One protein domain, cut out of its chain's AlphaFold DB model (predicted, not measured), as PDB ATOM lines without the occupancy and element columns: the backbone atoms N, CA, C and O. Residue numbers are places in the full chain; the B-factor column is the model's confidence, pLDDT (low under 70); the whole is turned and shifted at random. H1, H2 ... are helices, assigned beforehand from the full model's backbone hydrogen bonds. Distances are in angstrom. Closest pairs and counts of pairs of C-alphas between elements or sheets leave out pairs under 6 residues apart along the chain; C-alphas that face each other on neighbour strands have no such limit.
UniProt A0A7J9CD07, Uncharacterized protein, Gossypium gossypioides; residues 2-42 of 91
ATOM      1  N   ALA A   2     -45.484  -6.036  26.273       56.19
ATOM      2  CA  ALA A   2     -46.499  -6.546  27.218       56.19
ATOM      3  C   ALA A   2     -46.798  -8.062  27.092       56.19
ATOM      4  O   ALA A   2     -46.906  -8.755  28.096       56.19
ATOM      5  N   ALA A   3     -46.848  -8.605  25.869       58.06
ATOM      6  CA  ALA A   3     -47.139 -10.027  25.645       58.06
ATOM      7  C   ALA A   3     -46.040 -10.995  26.142       58.06
ATOM      8  O   ALA A   3     -46.354 -12.129  26.502       58.06
ATOM      9  N   SER A   4     -44.763 -10.576  26.193       61.19
ATOM     10  CA  SER A   4     -43.697 -11.435  26.741       61.19
ATOM     11  C   SER A   4     -43.793 -11.526  28.262       61.19
ATOM     12  O   SER A   4     -43.707 -12.624  28.802       61.19
ATOM     13  N   SER A   5     -44.113 -10.404  28.915       73.44
ATOM     14  CA  SER A   5     -44.358 -10.316  30.357       73.44
ATOM     15  C   SER A   5     -45.529 -11.202  30.806       73.44
ATOM     16  O   SER A   5     -45.399 -11.939  31.781       73.44
ATOM     17  N   SER A   6     -46.644 -11.226  30.063       86.06
ATOM     18  CA  SER A   6     -47.779 -12.109  30.381       86.06
ATOM     19  C   SER A   6     -47.440 -13.595  30.235       86.06
ATOM     20  O   SER A   6     -47.853 -14.407  31.059       86.06
ATOM     21  N   ARG A   7     -46.662 -13.969  29.209       85.50
ATOM     22  CA  ARG A   7     -46.208 -15.354  29.004       85.50
ATOM     23  C   ARG A   7     -45.259 -15.810  30.113       85.50
ATOM     24  O   ARG A   7     -45.371 -16.935  30.590       85.50
ATOM     25  N   GLU A   8     -44.332 -14.949  30.519       87.94
ATOM     26  CA  GLU A   8     -43.394 -15.213  31.616       87.94
ATOM     27  C   GLU A   8     -44.122 -15.355  32.957       87.94
ATOM     28  O   GLU A   8     -43.844 -16.296  33.700       87.94
ATOM     29  N   ALA A   9     -45.111 -14.497  33.225       92.62
ATOM     30  CA  ALA A   9     -45.971 -14.606  34.401       92.62
ATOM     31  C   ALA A   9     -46.769 -15.922  34.417       92.62
ATOM     32  O   ALA A   9     -46.789 -16.608  35.435       92.62
ATOM     33  N   MET A  10     -47.357 -16.317  33.281       90.62
ATOM     34  CA  MET A  10     -48.099 -17.578  33.155       90.62
ATOM     35  C   MET A  10     -47.195 -18.797  33.383       90.62
ATOM     36  O   MET A  10     -47.569 -19.741  34.075       90.62
ATOM     37  N   ASN A  11     -45.978 -18.775  32.832       87.31
ATOM     38  CA  ASN A  11     -45.015 -19.856  33.029       87.31
ATOM     39  C   ASN A  11     -44.561 -19.948  34.492       87.31
ATOM     40  O   ASN A  11     -44.419 -21.046  35.020       87.31
ATOM     41  N   LYS A  12     -44.379 -18.804  35.164       91.19
ATOM     42  CA  LYS A  12     -44.094 -18.774  36.601       91.19
ATOM     43  C   LYS A  12     -45.238 -19.386  37.411       91.19
ATOM     44  O   LYS A  12     -44.981 -20.268  38.217       91.19
ATOM     45  N   GLN A  13     -46.485 -18.990  37.146       94.25
ATOM     46  CA  GLN A  13     -47.659 -19.554  37.826       94.25
ATOM     47  C   GLN A  13     -47.767 -21.073  37.645       94.25
ATOM     48  O   GLN A  13     -48.078 -21.778  38.599       94.25
ATOM     49  N   LEU A  14     -47.477 -21.584  36.445       89.50
ATOM     50  CA  LEU A  14     -47.450 -23.025  36.193       89.50
ATOM     51  C   LEU A  14     -46.387 -23.734  37.045       89.50
ATOM     52  O   LEU A  14     -46.676 -24.765  37.640       89.50
ATOM     53  N   LEU A  15     -45.168 -23.195  37.103       90.19
ATOM     54  CA  LEU A  15     -44.084 -23.789  37.890       90.19
ATOM     55  C   LEU A  15     -44.373 -23.744  39.394       90.19
ATOM     56  O   LEU A  15     -44.145 -24.738  40.078       90.19
ATOM     57  N   ASP A  16     -44.920 -22.632  39.887       94.06
ATOM     58  CA  ASP A  16     -45.319 -22.483  41.290       94.06
ATOM     59  C   ASP A  16     -46.420 -23.501  41.658       94.06
ATOM     60  O   ASP A  16     -46.370 -24.107  42.726       94.06
ATOM     61  N   PHE A  17     -47.370 -23.758  40.750       93.44
ATOM     62  CA  PHE A  17     -48.412 -24.776  40.930       93.44
ATOM     63  C   PHE A  17     -47.859 -26.210  40.923       93.44
ATOM     64  O   PHE A  17     -48.238 -27.029  41.755       93.44
ATOM     65  N   ILE A  18     -46.922 -26.528  40.024       91.12
ATOM     66  CA  ILE A  18     -46.251 -27.840  40.032       91.12
ATOM     67  C   ILE A  18     -45.508 -28.047  41.358       91.12
ATOM     68  O   ILE A  18     -45.563 -29.131  41.934       91.12
ATOM     69  N   HIS A  19     -44.854 -27.002  41.868       92.38
ATOM     70  CA  HIS A  19     -44.158 -27.073  43.145       92.38
ATOM     71  C   HIS A  19     -45.113 -27.280  44.329       92.38
ATOM     72  O   HIS A  19     -44.798 -28.060  45.225       92.38
ATOM     73  N   SER A  20     -46.291 -26.642  44.338       96.06
ATOM     74  CA  SER A  20     -47.282 -26.891  45.395       96.06
ATOM     75  C   SER A  20     -47.786 -28.336  45.366       96.06
ATOM     76  O   SER A  20     -47.862 -28.970  46.413       96.06
ATOM     77  N   MET A  21     -48.027 -28.899  44.176       95.50
ATOM     78  CA  MET A  21     -48.399 -30.312  44.031       95.50
ATOM     79  C   MET A  21     -47.318 -31.263  44.571       95.50
ATOM     80  O   MET A  21     -47.649 -32.294  45.156       95.50
ATOM     81  N   GLU A  22     -46.036 -30.932  44.392       93.62
ATOM     82  CA  GLU A  22     -44.914 -31.703  44.944       93.62
ATOM     83  C   GLU A  22     -44.871 -31.614  46.478       93.62
ATOM     84  O   GLU A  22     -44.727 -32.635  47.150       93.62
ATOM     85  N   GLN A  23     -45.066 -30.420  47.051       95.38
ATOM     86  CA  GLN A  23     -45.124 -30.237  48.509       95.38
ATOM     87  C   GLN A  23     -46.303 -30.976  49.159       95.38
ATOM     88  O   GLN A  23     -46.178 -31.470  50.278       95.38
ATOM     89  N   GLU A  24     -47.432 -31.075  48.456       97.00
ATOM     90  CA  GLU A  24     -48.608 -31.841  48.882       97.00
ATOM     91  C   GLU A  24     -48.444 -33.362  48.687       97.00
ATOM     92  O   GLU A  24     -49.275 -34.138  49.159       97.00
ATOM     93  N   GLY A  25     -47.383 -33.811  48.006       94.56
ATOM     94  CA  GLY A  25     -47.135 -35.224  47.713       94.56
ATOM     95  C   GLY A  25     -48.028 -35.806  46.611       94.56
ATOM     96  O   GLY A  25     -48.153 -37.026  46.508       94.56
ATOM     97  N   LEU A  26     -48.657 -34.954  45.792       94.19
ATOM     98  CA  LEU A  26     -49.486 -35.369  44.653       94.19
ATOM     99  C   LEU A  26     -48.643 -35.822  43.458       94.19
ATOM    100  O   LEU A  26     -49.077 -36.664  42.673       94.19
ATOM    101  N   VAL A  27     -47.450 -35.247  43.318       94.00
ATOM    102  CA  VAL A  27     -46.450 -35.600  42.306       94.00
ATOM    103  C   VAL A  27     -45.084 -35.727  42.964       94.00
ATOM    104  O   VAL A  27     -44.861 -35.203  44.054       94.00
ATOM    105  N   ASP A  28     -44.165 -36.421  42.300       92.81
ATOM    106  CA  ASP A  28     -42.773 -36.510  42.727       92.81
ATOM    107  C   ASP A  28     -41.845 -35.690  41.809       92.81
ATOM    108  O   ASP A  28     -42.266 -35.061  40.831       92.81
ATOM    109  N   TYR A  29     -40.546 -35.718  42.114       88.69
ATOM    110  CA  TYR A  29     -39.505 -35.012  41.362       88.69
ATOM    111  C   TYR A  29     -39.460 -35.365  39.860       88.69
ATOM    112  O   TYR A  29     -38.881 -34.619  39.060       88.69
ATOM    113  N   ARG A  30     -40.011 -36.517  39.448       90.88
ATOM    114  CA  ARG A  30     -40.009 -36.965  38.050       90.88
ATOM    115  C   ARG A  30     -40.983 -36.146  37.218       90.88
ATOM    116  O   ARG A  30     -40.614 -35.746  36.116       90.88
ATOM    117  N   PHE A  31     -42.114 -35.738  37.786       91.56
ATOM    118  CA  PHE A  31     -43.099 -34.898  37.106       91.56
ATOM    119  C   PHE A  31     -42.492 -33.576  36.608       91.56
ATOM    120  O   PHE A  31     -42.653 -33.191  35.444       91.56
ATOM    121  N   ALA A  32     -41.699 -32.912  37.457       87.31
ATOM    122  CA  ALA A  32     -40.958 -31.708  37.083       87.31
ATOM    123  C   ALA A  32     -39.910 -31.992  35.990       87.31
ATOM    124  O   ALA A  32     -39.757 -31.202  35.055       87.31
ATOM    125  N   LYS A  33     -39.224 -33.141  36.054       88.56
ATOM    126  CA  LYS A  33     -38.279 -33.588  35.019       88.56
ATOM    127  C   LYS A  33     -38.975 -33.872  33.684       88.56
ATOM    128  O   LYS A  33     -38.432 -33.554  32.635       88.56
ATOM    129  N   VAL A  34     -40.177 -34.432  33.695       89.69
ATOM    130  CA  VAL A  34     -40.959 -34.688  32.480       89.69
ATOM    131  C   VAL A  34     -41.460 -33.387  31.858       89.69
ATOM    132  O   VAL A  34     -41.457 -33.255  30.633       89.69
ATOM    133  N   HIS A  35     -41.790 -32.378  32.669       88.12
ATOM    134  CA  HIS A  35     -42.094 -31.037  32.166       88.12
ATOM    135  C   HIS A  35     -40.916 -30.408  31.396       88.12
ATOM    136  O   HIS A  35     -41.147 -29.744  30.382       88.12
ATOM    137  N   THR A  36     -39.659 -30.642  31.797       87.19
ATOM    138  CA  THR A  36     -38.488 -30.106  31.072       87.19
ATOM    139  C   THR A  36     -38.198 -30.827  29.754       87.19
ATOM    140  O   THR A  36     -37.554 -30.251  28.879       87.19
ATOM    141  N   LEU A  37     -38.739 -32.032  29.533       88.25
ATOM    142  CA  LEU A  37     -38.573 -32.759  28.266       88.25
ATOM    143  C   LEU A  37     -39.246 -32.068  27.076       88.25
ATOM    144  O   LEU A  37     -38.936 -32.394  25.933       88.25
ATOM    145  N   LYS A  38     -40.127 -31.084  27.300       84.94
ATOM    146  CA  LYS A  38     -40.693 -30.266  26.214       84.94
ATOM    147  C   LYS A  38     -39.620 -29.551  25.383       84.94
ATOM    148  O   LYS A  38     -39.838 -29.300  24.202       84.94
ATOM    149  N   GLU A  39     -38.464 -29.264  25.984       84.38
ATOM    150  CA  GLU A  39     -37.341 -28.605  25.312       84.38
ATOM    151  C   GLU A  39     -36.702 -29.518  24.247       84.38
ATOM    152  O   GLU A  39     -36.247 -29.034  23.214       84.38
ATOM    153  N   SER A  40     -36.713 -30.843  24.454       88.56
ATOM    154  CA  SER A  40     -36.170 -31.835  23.509       88.56
ATOM    155  C   SER A  40     -37.232 -32.529  22.651       88.56
ATOM    156  O   SER A  40     -36.950 -32.931  21.527       88.56
ATOM    157  N   SER A  41     -38.445 -32.692  23.182       86.44
ATOM    158  CA  SER A  41     -39.525 -33.503  22.596       86.44
ATOM    159  C   SER A  41     -40.638 -32.661  21.961       86.44
ATOM    160  O   SER A  41     -41.616 -33.201  21.446       86.44
ATOM    161  N   GLY A  42     -40.498 -31.336  22.000       88.94
ATOM    162  CA  GLY A  42     -41.452 -30.376  21.461       88.94
ATOM    163  C   GLY A  42     -42.412 -29.812  22.518       88.94
ATOM    164  O   GLY A  42     -42.721 -30.464  23.520       88.94
TER     165      GLY A  42
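This is residues 2 to 42 of the 91 residues of an uncharacterized protein of Gossypium gossypioides (UniProt A0A7J9CD07). One long helix, H1, makes the length of this model, and after a tight turn at residues 24 to 28 the chain folds back as a shorter arm of two small helices, H2 and then H3, giving an open, uneven V that lies flat. H2 is near the part of H1 next to the turn, while residues 2 to 14 of H1 stick out free on one arm and residues 36 to 42, with H3, stick out free on the other. The printed part has 41 residues, with three named helices in the order H1, H2, H3 and no named strand, and its class is all helix. It is loose, with a radius of gyration of the C-alphas of 11.9 A and spans of 35 by 25 by 8 A.

The longest helix is H1, residues 2 to 23, and it touches no helix. H2, residues 29 to 36, follows it after a tight link of 5 residues. H1 and H2 are close but not clearly touching, with 2 pairs of C-alphas within 8 A. Their closest C-alphas, those of Ile 18 and Ala 32, are 7.2 A apart. Their lines stand at a shallow tilt of 20 degrees, and they run opposite ways, with their centres 14.6 A apart. H3, residues 38 to 41, comes after a tight link of 1 residue, and H2 and H3 meet only through their link. H1 and H3 are apart. In H1 and H2 every O i to N i+4 pair is within hydrogen-bond range. H3, with 4 residues, is too short for such a pair, and its 1 pair of O i and N i+3 is not within range.

H1 runs from Ala 2, with its C-alpha at (-46.499, -6.546, 27.218), to Gln 23, with its C-alpha at (-45.124, -30.237, 48.509), and measures 31.9 A from first to last C-alpha. H2 runs from Tyr 29 to Thr 36 and measures 11.4 A. H3 runs from Lys 38 to Ser 41, measures 5.0 A and ends with C-alpha 41 at (-39.525, -33.503, 22.596).

The two C-alphas farthest apart are those of Ala 2 and Gly 25, at 35.3 A. The first and last printed C-alphas, those of Ala 2 and Gly 42, are 25.0 A apart. The printed part has no cut, and both links are tight. The mean pLDDT of the printed part is 87.8, and the model's confidence is low, under 70, at residues 2 to 4.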